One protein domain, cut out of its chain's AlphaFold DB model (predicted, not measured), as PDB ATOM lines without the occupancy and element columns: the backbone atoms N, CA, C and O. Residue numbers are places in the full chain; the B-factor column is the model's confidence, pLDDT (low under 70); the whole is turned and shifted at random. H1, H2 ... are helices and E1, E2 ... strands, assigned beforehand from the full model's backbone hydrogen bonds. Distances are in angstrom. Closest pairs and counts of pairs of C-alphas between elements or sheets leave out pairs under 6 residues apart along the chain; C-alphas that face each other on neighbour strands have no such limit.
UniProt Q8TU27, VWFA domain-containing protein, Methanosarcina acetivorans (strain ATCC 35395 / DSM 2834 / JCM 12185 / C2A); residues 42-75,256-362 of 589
ATOM      1  N   VAL A  42     -12.935  21.509 -33.455       95.81
ATOM      2  CA  VAL A  42     -12.920  21.226 -32.016       95.81
ATOM      3  C   VAL A  42     -13.405  22.441 -31.240       95.81
ATOM      4  O   VAL A  42     -12.921  23.557 -31.446       95.81
ATOM      5  N   SER A  43     -14.335  22.223 -30.313       95.00
ATOM      6  CA  SER A  43     -14.757  23.231 -29.343       95.00
ATOM      7  C   SER A  43     -14.667  22.691 -27.919       95.00
ATOM      8  O   SER A  43     -14.755  21.485 -27.694       95.00
ATOM      9  N   LYS A  44     -14.463  23.591 -26.953       94.94
ATOM     10  CA  LYS A  44     -14.416  23.253 -25.532       94.94
ATOM     11  C   LYS A  44     -15.152  24.291 -24.707       94.94
ATOM     12  O   LYS A  44     -15.011  25.492 -24.939       94.94
ATOM     13  N   THR A  45     -15.926  23.830 -23.735       95.69
ATOM     14  CA  THR A  45     -16.660  24.686 -22.799       95.69
ATOM     15  C   THR A  45     -16.591  24.133 -21.379       95.69
ATOM     16  O   THR A  45     -16.337  22.948 -21.181       95.69
ATOM     17  N   ALA A  46     -16.827  25.001 -20.395       96.12
ATOM     18  CA  ALA A  46     -17.047  24.635 -19.001       96.12
ATOM     19  C   ALA A  46     -18.340  25.313 -18.526       96.12
ATOM     20  O   ALA A  46     -18.499  26.530 -18.677       96.12
ATOM     21  N   SER A  47     -19.301  24.532 -18.028       95.94
ATOM     22  CA  SER A  47     -20.604  25.049 -17.600       95.94
ATOM     23  C   SER A  47     -21.137  24.326 -16.356       95.94
ATOM     24  O   SER A  47     -21.198  23.099 -16.369       95.94
ATOM     25  N   PRO A  48     -21.580  25.047 -15.309       96.56
ATOM     26  CA  PRO A  48     -21.557  26.506 -15.180       96.56
ATOM     27  C   PRO A  48     -20.130  27.071 -15.121       96.56
ATOM     28  O   PRO A  48     -19.201  26.405 -14.676       96.56
ATOM     29  N   ALA A  49     -19.958  28.311 -15.584       94.62
ATOM     30  CA  ALA A  49     -18.661  28.990 -15.548       94.62
ATOM     31  C   ALA A  49     -18.315  29.540 -14.154       94.62
ATOM     32  O   ALA A  49     -17.151  29.803 -13.892       94.62
ATOM     33  N   LEU A  50     -19.311  29.735 -13.280       95.88
ATOM     34  CA  LEU A  50     -19.131  30.140 -11.886       95.88
ATOM     35  C   LEU A  50     -19.481  28.964 -10.972       95.88
ATOM     36  O   LEU A  50     -20.636  28.528 -10.949       95.88
ATOM     37  N   ILE A  51     -18.493  28.503 -10.213       96.81
ATOM     38  CA  ILE A  51     -18.628  27.467  -9.184       96.81
ATOM     39  C   ILE A  51     -18.068  27.984  -7.856       96.81
ATOM     40  O   ILE A  51     -17.382  29.003  -7.827       96.81
ATOM     41  N   ASN A  52     -18.350  27.292  -6.761       97.38
ATOM     42  CA  ASN A  52     -17.710  27.525  -5.470       97.38
ATOM     43  C   ASN A  52     -16.486  26.621  -5.308       97.38
ATOM     44  O   ASN A  52     -16.398  25.557  -5.925       97.38
ATOM     45  N   ILE A  53     -15.559  27.041  -4.450       96.06
ATOM     46  CA  ILE A  53     -14.364  26.268  -4.111       96.06
ATOM     47  C   ILE A  53     -14.723  24.854  -3.617       96.06
ATOM     48  O   ILE A  53     -15.723  24.646  -2.915       96.06
ATOM     49  N   ALA A  54     -13.916  23.867  -3.999       95.62
ATOM     50  CA  ALA A  54     -14.114  22.471  -3.636       95.62
ATOM     51  C   ALA A  54     -14.077  22.284  -2.108       95.62
ATOM     52  O   ALA A  54     -13.183  22.778  -1.424       95.62
ATOM     53  N   GLY A  55     -15.046  21.540  -1.572       93.56
ATOM     54  CA  GLY A  55     -15.220  21.323  -0.136       93.56
ATOM     55  C   GLY A  55     -16.210  22.282   0.535       93.56
ATOM     56  O   GLY A  55     -16.535  22.073   1.703       93.56
ATOM     57  N   SER A  56     -16.725  23.287  -0.181       93.75
ATOM     58  CA  SER A  56     -17.767  24.200   0.310       93.75
ATOM     59  C   SER A  56     -19.152  23.558   0.490       93.75
ATOM     60  O   SER A  56     -19.989  24.064   1.234       93.75
ATOM     61  N   GLY A  57     -19.418  22.435  -0.177       92.94
ATOM     62  CA  GLY A  57     -20.657  21.660  -0.113       92.94
ATOM     63  C   GLY A  57     -21.796  22.158  -1.008       92.94
ATOM     64  O   GLY A  57     -22.860  21.533  -1.022       92.94
ATOM     65  N   VAL A  58     -21.614  23.249  -1.762       93.44
ATOM     66  CA  VAL A  58     -22.673  23.871  -2.577       93.44
ATOM     67  C   VAL A  58     -22.106  24.347  -3.910       93.44
ATOM     68  O   VAL A  58     -21.154  25.108  -3.916       93.44
ATOM     69  N   ASN A  59     -22.721  23.975  -5.041       94.19
ATOM     70  CA  ASN A  59     -22.366  24.472  -6.386       94.19
ATOM     71  C   ASN A  59     -20.860  24.377  -6.735       94.19
ATOM     72  O   ASN A  59     -20.278  25.310  -7.273       94.19
ATOM     73  N   GLU A  60     -20.218  23.255  -6.413       95.62
ATOM     74  CA  GLU A  60     -18.766  23.067  -6.584       95.62
ATOM     75  C   GLU A  60     -18.350  22.549  -7.967       95.62
ATOM     76  O   GLU A  60     -17.164  22.373  -8.223       95.62
ATOM     77  N   GLU A  61     -19.307  22.195  -8.825       95.12
ATOM     78  CA  GLU A  61     -19.054  21.404 -10.032       95.12
ATOM     79  C   GLU A  61     -19.324  22.202 -11.303       95.12
ATOM     80  O   GLU A  61     -20.381  22.814 -11.465       95.12
ATOM     81  N   THR A  62     -18.373  22.136 -12.231       96.12
ATOM     82  CA  THR A  62     -18.540  22.517 -13.632       96.12
ATOM     83  C   THR A  62     -18.489  21.261 -14.494       96.12
ATOM     84  O   THR A  62     -17.766  20.321 -14.172       96.12
ATOM     85  N   THR A  63     -19.224  21.223 -15.599       96.12
ATOM     86  CA  THR A  63     -19.073  20.180 -16.616       96.12
ATOM     87  C   THR A  63     -18.222  20.717 -17.758       96.12
ATOM     88  O   THR A  63     -18.605  21.664 -18.449       96.12
ATOM     89  N   VAL A  64     -17.074  20.081 -17.968       95.81
ATOM     90  CA  VAL A  64     -16.188  20.303 -19.109       95.81
ATOM     91  C   VAL A  64     -16.734  19.512 -20.284       95.81
ATOM     92  O   VAL A  64     -16.987  18.318 -20.154       95.81
ATOM     93  N   THR A  65     -16.936  20.167 -21.422       96.69
ATOM     94  CA  THR A  65     -17.427  19.529 -22.650       96.69
ATOM     95  C   THR A  65     -16.468  19.816 -23.790       96.69
ATOM     96  O   THR A  65     -16.180  20.982 -24.054       96.69
ATOM     97  N   ILE A  66     -15.997  18.764 -24.456       96.69
ATOM     98  CA  ILE A  66     -15.199  18.801 -25.681       96.69
ATOM     99  C   ILE A  66     -16.083  18.252 -26.802       96.69
ATOM    100  O   ILE A  66     -16.517  17.101 -26.745       96.69
ATOM    101  N   GLU A  67     -16.353  19.066 -27.815       97.19
ATOM    102  CA  GLU A  67     -17.060  18.630 -29.021       97.19
ATOM    103  C   GLU A  67     -16.060  18.535 -30.168       97.19
ATOM    104  O   GLU A  67     -15.371  19.512 -30.474       97.19
ATOM    105  N   VAL A  68     -15.985  17.358 -30.789       97.25
ATOM    106  CA  VAL A  68     -15.176  17.104 -31.981       97.25
ATOM    107  C   VAL A  68     -16.127  16.791 -33.127       97.25
ATOM    108  O   VAL A  68     -16.779  15.748 -33.134       97.25
ATOM    109  N   THR A  69     -16.217  17.711 -34.079       94.69
ATOM    110  CA  THR A  69     -16.958  17.532 -35.328       94.69
ATOM    111  C   THR A  69     -15.979  17.097 -36.407       94.69
ATOM    112  O   THR A  69     -14.910  17.698 -36.555       94.69
ATOM    113  N   GLY A  70     -16.335  16.043 -37.136       88.94
ATOM    114  CA  GLY A  70     -15.536  15.528 -38.235       88.94
ATOM    115  C   GLY A  70     -15.409  16.500 -39.399       88.94
ATOM    116  O   GLY A  70     -15.880  17.641 -39.362       88.94
ATOM    117  N   ALA A  71     -14.719  16.057 -40.441       82.00
ATOM    118  CA  ALA A  71     -14.489  16.872 -41.622       82.00
ATOM    119  C   ALA A  71     -14.352  16.005 -42.874       82.00
ATOM    120  O   ALA A  71     -14.054  14.819 -42.809       82.00
ATOM    121  N   GLY A  72     -14.538  16.618 -44.043       69.06
ATOM    122  CA  GLY A  72     -14.557  15.890 -45.308       69.06
ATOM    123  C   GLY A  72     -15.859  15.114 -45.514       69.06
ATOM    124  O   GLY A  72     -16.567  14.781 -44.571       69.06
ATOM    125  N   SER A  73     -16.174  14.835 -46.776       63.56
ATOM    126  CA  SER A  73     -17.367  14.078 -47.160       63.56
ATOM    127  C   SER A  73     -16.960  12.912 -48.055       63.56
ATOM    128  O   SER A  73     -15.957  12.982 -48.774       63.56
ATOM    129  N   THR A  74     -17.748  11.838 -48.051       53.03
ATOM    130  CA  THR A  74     -17.481  10.652 -48.868       53.03
ATOM    131  C   THR A  74     -17.440  11.027 -50.358       53.03
ATOM    132  O   THR A  74     -18.486  11.306 -50.947       53.03
ATOM    133  N   SER A  75     -16.256  10.945 -50.979       51.75
ATOM    134  CA  SER A  75     -15.979  11.057 -52.433       51.75
ATOM    135  C   SER A  75     -15.578  12.440 -52.976       51.75
ATOM    136  O   SER A  75     -16.248  12.982 -53.850       51.75
ATOM    137  N   PRO A 256     -10.977  12.498 -41.718       85.50
ATOM    138  CA  PRO A 256     -10.185  12.065 -40.573       85.50
ATOM    139  C   PRO A 256     -10.480  10.617 -40.187       85.50
ATOM    140  O   PRO A 256     -11.626  10.241 -39.969       85.50
ATOM    141  N   TYR A 257      -9.430   9.816 -40.057       83.12
ATOM    142  CA  TYR A 257      -9.508   8.401 -39.706       83.12
ATOM    143  C   TYR A 257      -8.829   8.168 -38.350       83.12
ATOM    144  O   TYR A 257      -7.802   8.783 -38.080       83.12
ATOM    145  N   TYR A 258      -9.342   7.285 -37.487       87.50
ATOM    146  CA  TYR A 258      -8.791   7.033 -36.139       87.50
ATOM    147  C   TYR A 258      -8.514   8.327 -35.359       87.50
ATOM    148  O   TYR A 258      -7.364   8.673 -35.078       87.50
ATOM    149  N   VAL A 259      -9.580   9.058 -35.044       93.50
ATOM    150  CA  VAL A 259      -9.494  10.329 -34.318       93.50
ATOM    151  C   VAL A 259      -9.291  10.067 -32.821       93.50
ATOM    152  O   VAL A 259     -10.178   9.549 -32.150       93.50
ATOM    153  N   ASP A 260      -8.133  10.437 -32.285       95.69
ATOM    154  CA  ASP A 260      -7.772  10.308 -30.872       95.69
ATOM    155  C   ASP A 260      -7.854  11.676 -30.176       95.69
ATOM    156  O   ASP A 260      -7.303  12.666 -30.663       95.69
ATOM    157  N   VAL A 261      -8.473  11.740 -28.997       96.69
ATOM    158  CA  VAL A 261      -8.528  12.947 -28.157       96.69
ATOM    159  C   VAL A 261      -7.608  12.764 -26.963       96.69
ATOM    160  O   VAL A 261      -7.777  11.829 -26.180       96.69
ATOM    161  N   VAL A 262      -6.651  13.676 -26.813       94.81
ATOM    162  CA  VAL A 262      -5.764  13.785 -25.653       94.81
ATOM    163  C   VAL A 262      -6.087  15.085 -24.933       94.81
ATOM    164  O   VAL A 262      -5.888  16.168 -25.477       94.81
ATOM    165  N   GLU A 263      -6.561  14.974 -23.704       93.94
ATOM    166  CA  GLU A 263      -6.899  16.089 -22.826       93.94
ATOM    167  C   GLU A 263      -5.944  16.095 -21.625       93.94
ATOM    168  O   GLU A 263      -5.552  15.030 -21.147       93.94
ATOM    169  N   VAL A 264      -5.539  17.276 -21.150       92.19
ATOM    170  CA  VAL A 264      -4.621  17.412 -20.007       92.19
ATOM    171  C   VAL A 264      -5.152  18.484 -19.063       92.19
ATOM    172  O   VAL A 264      -5.118  19.667 -19.394       92.19
ATOM    173  N   THR A 265      -5.632  18.073 -17.894       91.25
ATOM    174  CA  THR A 265      -6.274  18.949 -16.904       91.25
ATOM    175  C   THR A 265      -5.252  19.655 -16.013       91.25
ATOM    176  O   THR A 265      -4.146  19.156 -15.801       91.25
ATOM    177  N   GLN A 266      -5.598  20.840 -15.504       90.88
ATOM    178  CA  GLN A 266      -4.768  21.555 -14.522       90.88
ATOM    179  C   GLN A 266      -4.762  20.836 -13.164       90.88
ATOM    180  O   GLN A 266      -5.692  20.103 -12.837       90.88
ATOM    181  N   ASP A 267      -3.730  21.067 -12.354       87.75
ATOM    182  CA  ASP A 267      -3.512  20.352 -11.090       87.75
ATOM    183  C   ASP A 267      -4.489  20.700  -9.962       87.75
ATOM    184  O   ASP A 267      -4.753  19.876  -9.087       87.75
ATOM    185  N   TYR A 268      -5.043  21.907  -9.999       86.88
ATOM    186  CA  TYR A 268      -6.087  22.358  -9.082       86.88
ATOM    187  C   TYR A 268      -7.488  21.852  -9.453       86.88
ATOM    188  O   TYR A 268      -8.437  22.080  -8.699       86.88
ATOM    189  N   ILE A 269      -7.650  21.179 -10.603       88.88
ATOM    190  CA  ILE A 269      -8.929  20.595 -11.007       88.88
ATOM    191  C   ILE A 269      -9.097  19.213 -10.371       88.88
ATOM    192  O   ILE A 269      -8.261  18.326 -10.531       88.88
ATOM    193  N   VAL A 270     -10.205  19.006  -9.659       77.81
ATOM    194  CA  VAL A 270     -10.498  17.755  -8.947       77.81
ATOM    195  C   VAL A 270     -11.813  17.123  -9.414       77.81
ATOM    196  O   VAL A 270     -12.755  17.822  -9.769       77.81
ATOM    197  N   ASP A 271     -11.874  15.791  -9.346       81.94
ATOM    198  CA  ASP A 271     -13.004  14.918  -9.721       81.94
ATOM    199  C   ASP A 271     -13.342  14.830 -11.213       81.94
ATOM    200  O   ASP A 271     -14.307  15.409 -11.683       81.94
ATOM    201  N   GLU A 272     -12.614  13.973 -11.924       77.19
ATOM    202  CA  GLU A 272     -12.850  13.652 -13.336       77.19
ATOM    203  C   GLU A 272     -13.704  12.381 -13.513       77.19
ATOM    204  O   GLU A 272     -13.848  11.852 -14.609       77.19
ATOM    205  N   SER A 273     -14.265  11.821 -12.437       81.62
ATOM    206  CA  SER A 273     -14.827  10.462 -12.461       81.62
ATOM    207  C   SER A 273     -16.175  10.325 -13.188       81.62
ATOM    208  O   SER A 273     -16.691   9.213 -13.329       81.62
ATOM    209  N   SER A 274     -16.741  11.429 -13.679       91.62
ATOM    210  CA  SER A 274     -18.094  11.510 -14.243       91.62
ATOM    211  C   SER A 274     -18.150  11.505 -15.777       91.62
ATOM    212  O   SER A 274     -19.064  12.078 -16.372       91.62
ATOM    213  N   PHE A 275     -17.193  10.839 -16.423       95.00
ATOM    214  CA  PHE A 275     -17.123  10.731 -17.879       95.00
ATOM    215  C   PHE A 275     -18.440  10.256 -18.523       95.00
ATOM    216  O   PHE A 275     -18.976   9.207 -18.153       95.00
ATOM    217  N   ASN A 276     -18.932  10.979 -19.536       95.06
ATOM    218  CA  ASN A 276     -20.082  10.540 -20.338       95.06
ATOM    219  C   ASN A 276     -19.732   9.348 -21.253       95.06
ATOM    220  O   ASN A 276     -20.544   8.439 -21.431       95.06
ATOM    221  N   ILE A 277     -18.511   9.345 -21.792       93.94
ATOM    222  CA  ILE A 277     -17.868   8.268 -22.542       93.94
ATOM    223  C   ILE A 277     -16.586   7.924 -21.793       93.94
ATOM    224  O   ILE A 277     -15.726   8.781 -21.597       93.94
ATOM    225  N   ALA A 278     -16.456   6.671 -21.359       93.62
ATOM    226  CA  ALA A 278     -15.296   6.242 -20.589       93.62
ATOM    227  C   ALA A 278     -14.002   6.381 -21.419       93.62
ATOM    228  O   ALA A 278     -13.958   5.853 -22.532       93.62
ATOM    229  N   PRO A 279     -12.957   7.052 -20.900       94.81
ATOM    230  CA  PRO A 279     -11.662   7.116 -21.566       94.81
ATOM    231  C   PRO A 279     -10.960   5.761 -21.541       94.81
ATOM    232  O   PRO A 279     -11.126   4.963 -20.613       94.81
ATOM    233  N   ASP A 280     -10.108   5.524 -22.534       94.81
ATOM    234  CA  ASP A 280      -9.253   4.337 -22.564       94.81
ATOM    235  C   ASP A 280      -8.133   4.425 -21.531       94.81
ATOM    236  O   ASP A 280      -7.617   3.409 -21.058       94.81
ATOM    237  N   THR A 281      -7.679   5.641 -21.226       93.25
ATOM    238  CA  THR A 281      -6.542   5.872 -20.339       93.25
ATOM    239  C   THR A 281      -6.710   7.175 -19.568       93.25
ATOM    240  O   THR A 281      -7.037   8.209 -20.140       93.25
ATOM    241  N   VAL A 282      -6.442   7.108 -18.262       92.50
ATOM    242  CA  VAL A 282      -6.370   8.250 -17.343       92.50
ATOM    243  C   VAL A 282      -5.064   8.116 -16.569       92.50
ATOM    244  O   VAL A 282      -4.855   7.116 -15.874       92.50
ATOM    245  N   ILE A 283      -4.154   9.075 -16.736       89.75
ATOM    246  CA  ILE A 283      -2.815   9.052 -16.142       89.75
ATOM    247  C   ILE A 283      -2.608  10.340 -15.348       89.75
ATOM    248  O   ILE A 283      -2.334  11.379 -15.951       89.75
ATOM    249  N   PRO A 284      -2.669  10.274 -14.009       87.81
ATOM    250  CA  PRO A 284      -2.172  11.343 -13.159       87.81
ATOM    251  C   PRO A 284      -0.654  11.429 -13.309       87.81
ATOM    252  O   PRO A 284       0.055  10.421 -13.180       87.81
ATOM    253  N   ASP A 285      -0.142  12.619 -13.582       78.69
ATOM    254  CA  ASP A 285       1.281  12.884 -13.526       78.69
ATOM    255  C   ASP A 285       1.728  13.104 -12.063       78.69
ATOM    256  O   ASP A 285       0.940  13.348 -11.150       78.69
ATOM    257  N   GLY A 286       3.027  12.968 -11.798       72.88
ATOM    258  CA  GLY A 286       3.578  13.224 -10.460       72.88
ATOM    259  C   GLY A 286       3.690  14.714 -10.104       72.88
ATOM    260  O   GLY A 286       4.234  15.026  -9.044       72.88
ATOM    261  N   SER A 287       3.262  15.604 -11.001       74.44
ATOM    262  CA  SER A 287       3.293  17.067 -10.891       74.44
ATOM    263  C   SER A 287       1.938  17.683 -10.537       74.44
ATOM    264  O   SER A 287       1.930  18.856 -10.184       74.44
ATOM    265  N   GLY A 288       0.851  16.909 -10.580       76.62
ATOM    266  CA  GLY A 288      -0.512  17.327 -10.270       76.62
ATOM    267  C   GLY A 288      -1.485  17.316 -11.459       76.62
ATOM    268  O   GLY A 288      -2.680  17.275 -11.212       76.62
ATOM    269  N   THR A 289      -1.033  17.283 -12.719       88.44
ATOM    270  CA  THR A 289      -1.928  17.260 -13.900       88.44
ATOM    271  C   THR A 289      -2.410  15.846 -14.222       88.44
ATOM    272  O   THR A 289      -1.725  14.868 -13.915       88.44
ATOM    273  N   THR A 290      -3.556  15.709 -14.894       89.88
ATOM    274  CA  THR A 290      -4.042  14.403 -15.368       89.88
ATOM    275  C   THR A 290      -4.195  14.399 -16.882       89.88
ATOM    276  O   THR A 290      -4.839  15.264 -17.464       89.88
ATOM    277  N   THR A 291      -3.594  13.408 -17.545       92.12
ATOM    278  CA  THR A 291      -3.777  13.168 -18.984       92.12
ATOM    279  C   THR A 291      -4.879  12.138 -19.210       92.12
ATOM    280  O   THR A 291      -4.787  11.011 -18.714       92.12
ATOM    281  N   ILE A 292      -5.884  12.499 -20.004       93.44
ATOM    282  CA  ILE A 292      -7.031  11.665 -20.363       93.44
ATOM    283  C   ILE A 292      -6.987  11.400 -21.868       93.44
ATOM    284  O   ILE A 292      -6.773  12.317 -22.661       93.44
ATOM    285  N   ILE A 293      -7.157  10.139 -22.270       94.50
ATOM    286  CA  ILE A 293      -7.057   9.720 -23.671       94.50
ATOM    287  C   ILE A 293      -8.289   8.905 -24.064       94.50
ATOM    288  O   ILE A 293      -8.572   7.869 -23.452       94.50
ATOM    289  N   TRP A 294      -8.960   9.344 -25.127       96.56
ATOM    290  CA  TRP A 294      -9.952   8.571 -25.872       96.56
ATOM    291  C   TRP A 294      -9.375   8.243 -27.242       96.56
ATOM    292  O   TRP A 294      -9.069   9.152 -28.012       96.56
ATOM    293  N   ASN A 295      -9.210   6.961 -27.545       95.00
ATOM    294  CA  ASN A 295      -8.719   6.524 -28.842       95.00
ATOM    295  C   ASN A 295      -9.895   6.267 -29.780       95.00
ATOM    296  O   ASN A 295     -10.885   5.644 -29.392       95.00
ATOM    297  N   ASN A 296      -9.733   6.668 -31.036       91.94
ATOM    298  CA  ASN A 296     -10.647   6.371 -32.128       91.94
ATOM    299  C   ASN A 296     -12.120   6.691 -31.809       91.94
ATOM    300  O   ASN A 296     -12.992   5.816 -31.823       91.94
ATOM    301  N   ILE A 297     -12.385   7.959 -31.501       94.81
ATOM    302  CA  ILE A 297     -13.695   8.438 -31.055       94.81
ATOM    303  C   ILE A 297     -14.801   8.254 -32.106       94.81
ATOM    304  O   ILE A 297     -15.960   8.170 -31.706       94.81
ATOM    305  N   GLY A 298     -14.463   8.130 -33.398       87.88
ATOM    306  CA  GLY A 298     -15.419   7.832 -34.478       87.88
ATOM    307  C   GLY A 298     -16.226   6.559 -34.214       87.88
ATOM    308  O   GLY A 298     -17.439   6.528 -34.374       87.88
ATOM    309  N   LEU A 299     -15.624   5.547 -33.569       88.19
ATOM    310  CA  LEU A 299     -16.360   4.325 -33.209       88.19
ATOM    311  C   LEU A 299     -17.541   4.583 -32.258       88.19
ATOM    312  O   LEU A 299     -18.396   3.711 -32.082       88.19
ATOM    313  N   SER A 300     -17.560   5.742 -31.597       85.31
ATOM    314  CA  SER A 300     -18.628   6.161 -30.695       85.31
ATOM    315  C   SER A 300     -19.741   6.961 -31.386       85.31
ATOM    316  O   SER A 300     -20.795   7.107 -30.762       85.31
ATOM    317  N   SER A 301     -19.551   7.471 -32.614       82.56
ATOM    318  CA  SER A 301     -20.609   8.152 -33.384       82.56
ATOM    319  C   SER A 301     -21.535   7.138 -34.055       82.56
ATOM    320  O   SER A 301     -22.718   7.064 -33.703       82.56
ATOM    321  N   ASP A 302     -21.003   6.322 -34.964       81.25
ATOM    322  CA  ASP A 302     -21.794   5.420 -35.807       81.25
ATOM    323  C   ASP A 302     -21.253   3.973 -35.875       81.25
ATOM    324  O   ASP A 302     -21.939   3.060 -36.356       81.25
ATOM    325  N   GLY A 303     -20.089   3.730 -35.264       81.69
ATOM    326  CA  GLY A 303     -19.470   2.412 -35.141       81.69
ATOM    327  C   GLY A 303     -18.365   2.138 -36.156       81.69
ATOM    328  O   GLY A 303     -17.868   1.002 -36.191       81.69
ATOM    329  N   ASP A 304     -17.964   3.138 -36.935       81.62
ATOM    330  CA  ASP A 304     -16.800   3.072 -37.800       81.62
ATOM    331  C   ASP A 304     -15.676   4.043 -37.350       81.62
ATOM    332  O   ASP A 304     -15.856   4.821 -36.420       81.62
ATOM    333  N   PRO A 305     -14.429   3.849 -37.810       83.19
ATOM    334  CA  PRO A 305     -13.277   4.616 -37.334       83.19
ATOM    335  C   PRO A 305     -13.061   5.966 -38.042       83.19
ATOM    336  O   PRO A 305     -12.058   6.622 -37.739       83.19
ATOM    337  N   ASP A 306     -13.891   6.343 -39.012       84.88
ATOM    338  CA  ASP A 306     -13.825   7.655 -39.647       84.88
ATOM    339  C   ASP A 306     -14.672   8.699 -38.891       84.88
ATOM    340  O   ASP A 306     -15.279   8.397 -37.862       84.88
ATOM    341  N   LEU A 307     -14.508   9.976 -39.244       88.69
ATOM    342  CA  LEU A 307     -15.285  11.065 -38.656       88.69
ATOM    343  C   LEU A 307     -15.592  12.119 -39.727       88.69
ATOM    344  O   LEU A 307     -14.795  13.043 -39.943       88.69
ATOM    345  N   SER A 308     -16.725  11.973 -40.414       85.56
ATOM    346  CA  SER A 308     -17.149  12.853 -41.518       85.56
ATOM    347  C   SER A 308     -17.757  14.180 -41.048       85.56
ATOM    348  O   SER A 308     -18.017  14.402 -39.865       85.56
ATOM    349  N   ASP A 309     -17.962  15.119 -41.977       85.88
ATOM    350  CA  ASP A 309     -18.428  16.479 -41.672       85.88
ATOM    351  C   ASP A 309     -19.846  16.576 -41.076       85.88
ATOM    352  O   ASP A 309     -20.214  17.613 -40.515       85.88
ATOM    353  N   ASP A 310     -20.638  15.510 -41.160       83.62
ATOM    354  CA  ASP A 310     -21.953  15.378 -40.533       83.62
ATOM    355  C   ASP A 310     -21.932  14.676 -39.164       83.62
ATOM    356  O   ASP A 310     -22.969  14.603 -38.494       83.62
ATOM    357  N   GLU A 311     -20.765  14.228 -38.706       90.81
ATOM    358  CA  GLU A 311     -20.598  13.541 -37.433       90.81
ATOM    359  C   GLU A 311     -20.006  14.441 -36.353       90.81
ATOM    360  O   GLU A 311     -19.148  15.297 -36.579       90.81
ATOM    361  N   THR A 312     -20.479  14.266 -35.121       94.62
ATOM    362  CA  THR A 312     -19.953  14.986 -33.960       94.62
ATOM    363  C   THR A 312     -19.960  14.086 -32.741       94.62
ATOM    364  O   THR A 312     -20.998  13.540 -32.362       94.62
ATOM    365  N   VAL A 313     -18.801  13.980 -32.097       96.69
ATOM    366  CA  VAL A 313     -18.633  13.280 -30.826       96.69
ATOM    367  C   VAL A 313     -18.502  14.304 -29.709       96.69
ATOM    368  O   VAL A 313     -17.715  15.247 -29.790       96.69
ATOM    369  N   VAL A 314     -19.278  14.100 -28.647       97.25
ATOM    370  CA  VAL A 314     -19.279  14.953 -27.456       97.25
ATOM    371  C   VAL A 314     -18.691  14.169 -26.292       97.25
ATOM    372  O   VAL A 314     -19.251  13.154 -25.878       97.25
ATOM    373  N   LEU A 315     -17.581  14.657 -25.748       96.75
ATOM    374  CA  LEU A 315     -16.919  14.127 -24.558       96.75
ATOM    375  C   LEU A 315     -17.139  15.099 -23.402       96.75
ATOM    376  O   LEU A 315     -16.981  16.306 -23.570       96.75
ATOM    377  N   SER A 316     -17.495  14.600 -22.226       95.81
ATOM    378  CA  SER A 316     -17.660  15.441 -21.049       95.81
ATOM    379  C   SER A 316     -17.327  14.737 -19.743       95.81
ATOM    380  O   SER A 316     -17.454  13.519 -19.620       95.81
ATOM    381  N   PHE A 317     -16.893  15.538 -18.774       95.38
ATOM    382  CA  PHE A 317     -16.602  15.153 -17.397       95.38
ATOM    383  C   PHE A 317     -16.838  16.352 -16.472       95.38
ATOM    384  O   PHE A 317     -16.838  17.501 -16.914       95.38
ATOM    385  N   ASN A 318     -17.083  16.093 -15.193       94.50
ATOM    386  CA  ASN A 318     -17.189  17.135 -14.179       94.50
ATOM    387  C   ASN A 318     -15.790  17.525 -13.721       94.50
ATOM    388  O   ASN A 318     -14.829  16.794 -13.913       94.50
ATOM    389  N   ALA A 319     -15.699  18.712 -13.154       93.44
ATOM    390  CA  ALA A 319     -14.499  19.266 -12.574       93.44
ATOM    391  C   ALA A 319     -14.908  20.168 -11.408       93.44
ATOM    392  O   ALA A 319     -15.939  20.846 -11.462       93.44
ATOM    393  N   LYS A 320     -14.086  20.201 -10.367       93.81
ATOM    394  CA  LYS A 320     -14.123  21.186  -9.279       93.81
ATOM    395  C   LYS A 320     -12.755  21.846  -9.173       93.81
ATOM    396  O   LYS A 320     -11.804  21.340  -9.751       93.81
ATOM    397  N   SER A 321     -12.640  22.933  -8.420       94.38
ATOM    398  CA  SER A 321     -11.362  23.621  -8.203       94.38
ATOM    399  C   SER A 321     -11.083  23.806  -6.720       94.38
ATOM    400  O   SER A 321     -11.972  24.243  -5.988       94.38
ATOM    401  N   ASP A 322      -9.859  23.525  -6.276       93.06
ATOM    402  CA  ASP A 322      -9.388  23.860  -4.922       93.06
ATOM    403  C   ASP A 322      -8.772  25.270  -4.817       93.06
ATOM    404  O   ASP A 322      -8.359  25.697  -3.737       93.06
ATOM    405  N   GLN A 323      -8.767  26.023  -5.921       94.19
ATOM    406  CA  GLN A 323      -8.341  27.421  -5.994       94.19
ATOM    407  C   GLN A 323      -9.520  28.337  -6.329       94.19
ATOM    408  O   GLN A 323     -10.281  28.044  -7.254       94.19
ATOM    409  N   SER A 324      -9.643  29.461  -5.615       94.31
ATOM    410  CA  SER A 324     -10.561  30.552  -5.959       94.31
ATOM    411  C   SER A 324      -9.923  31.542  -6.941       94.31
ATOM    412  O   SER A 324      -8.699  31.683  -7.009       94.31
ATOM    413  N   GLY A 325     -10.747  32.237  -7.725       94.56
ATOM    414  CA  GLY A 325     -10.283  33.247  -8.674       94.56
ATOM    415  C   GLY A 325     -11.109  33.342  -9.953       94.56
ATOM    416  O   GLY A 325     -12.162  32.731 -10.100       94.56
ATOM    417  N   THR A 326     -10.610  34.132 -10.906       95.12
ATOM    418  CA  THR A 326     -11.242  34.345 -12.220       95.12
ATOM    419  C   THR A 326     -10.352  33.841 -13.337       95.12
ATOM    420  O   THR A 326      -9.129  33.900 -13.221       95.12
ATOM    421  N   ASN A 327     -10.969  33.428 -14.449       93.19
ATOM    422  CA  ASN A 327     -10.264  32.921 -15.628       93.19
ATOM    423  C   ASN A 327      -9.271  31.803 -15.275       93.19
ATOM    424  O   ASN A 327      -8.170  31.756 -15.819       93.19
ATOM    425  N   LEU A 328      -9.661  30.924 -14.352       94.38
ATOM    426  CA  LEU A 328      -8.891  29.731 -14.055       94.38
ATOM    427  C   LEU A 328      -9.051  28.776 -15.232       94.38
ATOM    428  O   LEU A 328     -10.163  28.412 -15.617       94.38
ATOM    429  N   GLU A 329      -7.927  28.437 -15.839       92.75
ATOM    430  CA  GLU A 329      -7.836  27.491 -16.941       92.75
ATOM    431  C   GLU A 329      -8.297  26.106 -16.470       92.75
ATOM    432  O   GLU A 329      -7.982  25.691 -15.361       92.75
ATOM    433  N   VAL A 330      -9.063  25.371 -17.268       89.06
ATOM    434  CA  VAL A 330      -9.433  23.992 -16.895       89.06
ATOM    435  C   VAL A 330      -8.370  22.983 -17.354       89.06
ATOM    436  O   VAL A 330      -8.211  21.914 -16.772       89.06
ATOM    437  N   ASP A 331      -7.605  23.350 -18.378       86.88
ATOM    438  CA  ASP A 331      -6.620  22.505 -19.045       86.88
ATOM    439  C   ASP A 331      -5.283  23.194 -19.292       86.88
ATOM    440  O   ASP A 331      -5.169  24.417 -19.182       86.88
ATOM    441  N   VAL A 332      -4.268  22.393 -19.615       81.94
ATOM    442  CA  VAL A 332      -2.911  22.847 -19.924       81.94
ATOM    443  C   VAL A 332      -2.808  23.187 -21.415       81.94
ATOM    444  O   VAL A 332      -2.606  22.310 -22.270       81.94
ATOM    445  N   PHE A 333      -2.885  24.484 -21.729       76.69
ATOM    446  CA  PHE A 333      -2.889  24.978 -23.105       76.69
ATOM    447  C   PHE A 333      -1.734  24.427 -23.962       76.69
ATOM    448  O   PHE A 333      -0.558  24.460 -23.589       76.69
ATOM    449  N   GLY A 334      -2.070  23.961 -25.168       72.44
ATOM    450  CA  GLY A 334      -1.104  23.481 -26.163       72.44
ATOM    451  C   GLY A 334      -0.588  22.056 -25.940       72.44
ATOM    452  O   GLY A 334       0.169  21.554 -26.777       72.44
ATOM    453  N   THR A 335      -1.004  21.393 -24.857       82.94
ATOM    454  CA  THR A 335      -0.758  19.956 -24.637       82.94
ATOM    455  C   THR A 335      -1.965  19.098 -25.010       82.94
ATOM    456  O   THR A 335      -1.779  18.007 -25.551       82.94
ATOM    457  N   ALA A 336      -3.178  19.624 -24.816       89.94
ATOM    458  CA  ALA A 336      -4.425  19.000 -25.230       89.94
ATOM    459  C   ALA A 336      -4.611  19.083 -26.759       89.94
ATOM    460  O   ALA A 336      -4.531  20.162 -27.363       89.94
ATOM    461  N   LYS A 337      -4.821  17.931 -27.402       93.81
ATOM    462  CA  LYS A 337      -4.857  17.788 -28.863       93.81
ATOM    463  C   LYS A 337      -5.838  16.719 -29.319       93.81
ATOM    464  O   LYS A 337      -5.968  15.676 -28.689       93.81
ATOM    465  N   VAL A 338      -6.421  16.948 -30.487       95.19
ATOM    466  CA  VAL A 338      -7.065  15.915 -31.299       95.19
ATOM    467  C   VAL A 338      -6.073  15.482 -32.371       95.19
ATOM    468  O   VAL A 338      -5.648  16.313 -33.169       95.19
ATOM    469  N   ASN A 339      -5.676  14.212 -32.375       93.56
ATOM    470  CA  ASN A 339      -4.789  13.627 -33.384       93.56
ATOM    471  C   ASN A 339      -5.610  12.722 -34.300       93.56
ATOM    472  O   ASN A 339      -6.534  12.066 -33.838       93.56
ATOM    473  N   TYR A 340      -5.284  12.668 -35.584       92.88
ATOM    474  CA  TYR A 340      -6.022  11.845 -36.539       92.88
ATOM    475  C   TYR A 340      -5.102  11.353 -37.653       92.88
ATOM    476  O   TYR A 340      -4.002  11.866 -37.870       92.88
ATOM    477  N   LYS A 341      -5.550  10.309 -38.335       85.75
ATOM    478  CA  LYS A 341      -4.860   9.632 -39.430       85.75
ATOM    479  C   LYS A 341      -5.554   9.893 -40.758       85.75
ATOM    480  O   LYS A 341      -6.688  10.369 -40.799       85.75
ATOM    481  N   ASP A 342      -4.857   9.569 -41.839       77.38
ATOM    482  CA  ASP A 342      -5.473   9.401 -43.154       77.38
ATOM    483  C   ASP A 342      -6.138   8.013 -43.282       77.38
ATOM    484  O   ASP A 342      -5.946   7.125 -42.441       77.38
ATOM    485  N   SER A 343      -6.908   7.801 -44.354       70.69
ATOM    486  CA  SER A 343      -7.591   6.522 -44.610       70.69
ATOM    487  C   SER A 343      -6.646   5.340 -44.873       70.69
ATOM    488  O   SER A 343      -7.084   4.191 -44.878       70.69
ATOM    489  N   GLU A 344      -5.353   5.591 -45.086       69.19
ATOM    490  CA  GLU A 344      -4.306   4.577 -45.263       69.19
ATOM    491  C   GLU A 344      -3.584   4.253 -43.935       69.19
ATOM    492  O   GLU A 344      -2.746   3.346 -43.868       69.19
ATOM    493  N   GLY A 345      -3.937   4.955 -42.851       69.44
ATOM    494  CA  GLY A 345      -3.347   4.822 -41.523       69.44
ATOM    495  C   GLY A 345      -2.050   5.616 -41.314       69.44
ATOM    496  O   GLY A 345      -1.378   5.398 -40.298       69.44
ATOM    497  N   GLY A 346      -1.691   6.498 -42.249       73.81
ATOM    498  CA  GLY A 346      -0.632   7.499 -42.127       73.81
ATOM    499  C   GLY A 346      -1.017   8.667 -41.211       73.81
ATOM    500  O   GLY A 346      -2.119   8.725 -40.673       73.81
ATOM    501  N   ASP A 347      -0.069   9.571 -40.956       81.69
ATOM    502  CA  ASP A 347      -0.279  10.736 -40.083       81.69
ATOM    503  C   ASP A 347      -1.137  11.791 -40.798       81.69
ATOM    504  O   ASP A 347      -0.688  12.390 -41.776       81.69
ATOM    505  N   GLY A 348      -2.364  11.995 -40.314       77.56
ATOM    506  CA  GLY A 348      -3.327  12.940 -40.881       77.56
ATOM    507  C   GLY A 348      -3.184  14.349 -40.308       77.56
ATOM    508  O   GLY A 348      -3.527  15.316 -40.985       77.56
ATOM    509  N   GLY A 349      -2.632  14.475 -39.097       88.69
ATOM    510  CA  GLY A 349      -2.367  15.750 -38.439       88.69
ATOM    511  C   GLY A 349      -2.889  15.832 -37.004       88.69
ATOM    512  O   GLY A 349      -3.277  14.846 -36.374       88.69
ATOM    513  N   SER A 350      -2.874  17.055 -36.462       91.69
ATOM    514  CA  SER A 350      -3.374  17.340 -35.116       91.69
ATOM    515  C   SER A 350      -3.991  18.733 -35.014       91.69
ATOM    516  O   SER A 350      -3.397  19.691 -35.511       91.69
ATOM    517  N   VAL A 351      -5.100  18.861 -34.288       92.44
ATOM    518  CA  VAL A 351      -5.753  20.135 -33.948       92.44
ATOM    519  C   VAL A 351      -5.610  20.388 -32.448       92.44
ATOM    520  O   VAL A 351      -5.745  19.473 -31.636       92.44
ATOM    521  N   ASN A 352      -5.313  21.629 -32.060       92.50
ATOM    522  CA  ASN A 352      -5.270  22.002 -30.645       92.50
ATOM    523  C   ASN A 352      -6.690  22.099 -30.087       92.50
ATOM    524  O   ASN A 352      -7.559  22.714 -30.707       92.50
ATOM    525  N   ILE A 353      -6.897  21.566 -28.887       93.06
ATOM    526  CA  ILE A 353      -8.144  21.779 -28.157       93.06
ATOM    527  C   ILE A 353      -8.123  23.217 -27.602       93.06
ATOM    528  O   ILE A 353      -7.103  23.638 -27.045       93.06
ATOM    529  N   PRO A 354      -9.185  24.022 -27.797       91.56
ATOM    530  CA  PRO A 354      -9.237  25.375 -27.261       91.56
ATOM    531  C   PRO A 354      -9.381  25.365 -25.735       91.56
ATOM    532  O   PRO A 354      -9.968  24.454 -25.160       91.56
ATOM    533  N   GLN A 355      -8.892  26.427 -25.094       91.31
ATOM    534  CA  GLN A 355      -8.946  26.589 -23.643       91.31
ATOM    535  C   GLN A 355     -10.376  26.852 -23.155       91.31
ATOM    536  O   GLN A 355     -11.070  27.721 -23.697       91.31
ATOM    537  N   ALA A 356     -10.773  26.186 -22.070       92.69
ATOM    538  CA  ALA A 356     -11.929  26.585 -21.268       92.69
ATOM    539  C   ALA A 356     -11.490  27.253 -19.956       92.69
ATOM    540  O   ALA A 356     -10.417  26.958 -19.419       92.69
ATOM    541  N   TYR A 357     -12.343  28.145 -19.448       94.50
ATOM    542  CA  TYR A 357     -12.101  28.909 -18.230       94.50
ATOM    543  C   TYR A 357     -13.285  28.814 -17.277       94.50
ATOM    544  O   TYR A 357     -14.440  28.825 -17.709       94.50
ATOM    545  N   ILE A 358     -12.977  28.813 -15.985       96.25
ATOM    546  CA  ILE A 358     -13.942  28.932 -14.898       96.25
ATOM    547  C   ILE A 358     -13.586  30.085 -13.961       96.25
ATOM    548  O   ILE A 358     -12.465  30.596 -13.926       96.25
ATOM    549  N   THR A 359     -14.583  30.490 -13.195       96.94
ATOM    550  CA  THR A 359     -14.493  31.402 -12.066       96.94
ATOM    551  C   THR A 359     -14.917  30.623 -10.829       96.94
ATOM    552  O   THR A 359     -15.938  29.932 -10.847       96.94
ATOM    553  N   VAL A 360     -14.131  30.723  -9.765       97.31
ATOM    554  CA  VAL A 360     -14.310  29.935  -8.548       97.31
ATOM    555  C   VAL A 360     -14.419  30.887  -7.366       97.31
ATOM    556  O   VAL A 360     -13.457  31.579  -7.047       97.31
ATOM    557  N   ASN A 361     -15.596  30.919  -6.750       97.25
ATOM    558  CA  ASN A 361     -15.914  31.740  -5.589       97.25
ATOM    559  C   ASN A 361     -15.339  31.116  -4.309       97.25
ATOM    560  O   ASN A 361     -15.590  29.938  -4.018       97.25
ATOM    561  N   GLY A 362     -14.551  31.893  -3.571       96.31
ATOM    562  CA  GLY A 362     -14.112  31.575  -2.216       96.31
ATOM    563  C   GLY A 362     -15.146  32.006  -1.178       96.31
ATOM    564  O   GLY A 362     -16.044  32.783  -1.472       96.31
TER     565      GLY A 362
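This is residues 42 to 75 and 256 to 362 of the 589 residues of the protein "VWFA domain-containing protein" of Methanosarcina acetivorans (strain ATCC 35395 / DSM 2834 / JCM 12185 / C2A) (UniProt Q8TU27). Two twisted sheets, E5 E6 E4 E9 E10 and E1 E3 E7, stand partly face to face as a loose, elongated sandwich, and a small third sheet, E2 E11 E8, closes one end. H1 bridges E4 and E7 along one side of the gap between the two larger sheets, and residues 269 to 270 pair with the end of E7. The printed part has 141 residues, with eleven named strands and one named helix in the order E1 E2 E3 E4 E5 E6 H1 E7 E8 E9 E10 E11; the two larger sheets are antiparallel and the third is mixed. The class is mostly strand, although under half of the residues, 70 of 141, are in named elements. The whole is compact by its radius of gyration of the C-alphas, 15.9 A, with spans of 54 by 30 by 23 A.

The largest sheet runs E5, residues 281 to 284, E6, residues 290 to 294, E4, residues 257 to 265, E9, residues 337 to 341, and E10, residues 347 to 352. E5 and E6 are a hairpin, with N 283 and O 291 2.8 A apart, and so are E9 and E10, with N 351 and O 338 2.8 A apart. E6 and E4 are antiparallel neighbours, with N 263 and O 292 within hydrogen-bond range at 2.9 A, and so are E4 and E9, with N 260 and O 339 within hydrogen-bond range at 2.8 A. The second sheet runs E1, residues 42 to 47, E3, residues 62 to 69, and E7, residues 312 to 321; N 45 and O 65 are 2.9 A apart, and N 66 and O 315 2.8 A. The closest C-alphas of E1 and E10 are those of Val 42 and Val 351, 7.5 A apart. E1 runs on into E2, residues 50 to 52, at 49 degrees. E2 is parallel to E11, residues 357 to 361, with N 361 and O 51 2.8 A apart, and E11 is antiparallel to E8, residues 325 to 329, with N 360 and O 325 2.8 A apart. H1, residues 297 to 300, only grazes the largest sheet and is only just over E7, on which 3 of its 4 C-alphas fall; the closest C-alphas of H1 and E4 are those of Val 259 and Ile 297, 5.6 A apart. H1 is too short for an O i to N i+4 pair; its 1 O i to N i+3 pair is within range.

E1 begins at C-alpha 42 (-12.920, 21.226, -32.016), and E11 ends at C-alpha 361 (-15.914, 31.740, -5.589). E7 measures 28.5 A, E4 25.3 A and E3 22.3 A.

The C-alphas of Ser 56 and Ser 75 are the two farthest apart, at 54.4 A. Residues 76 to 255 are not printed, and C-alphas 75 and 256 are 13.2 A apart across this cut. The links E4 to E5 and H1 to E7 are long. Residues 72 to 75 and 344 to 345 are under 70 in pLDDT.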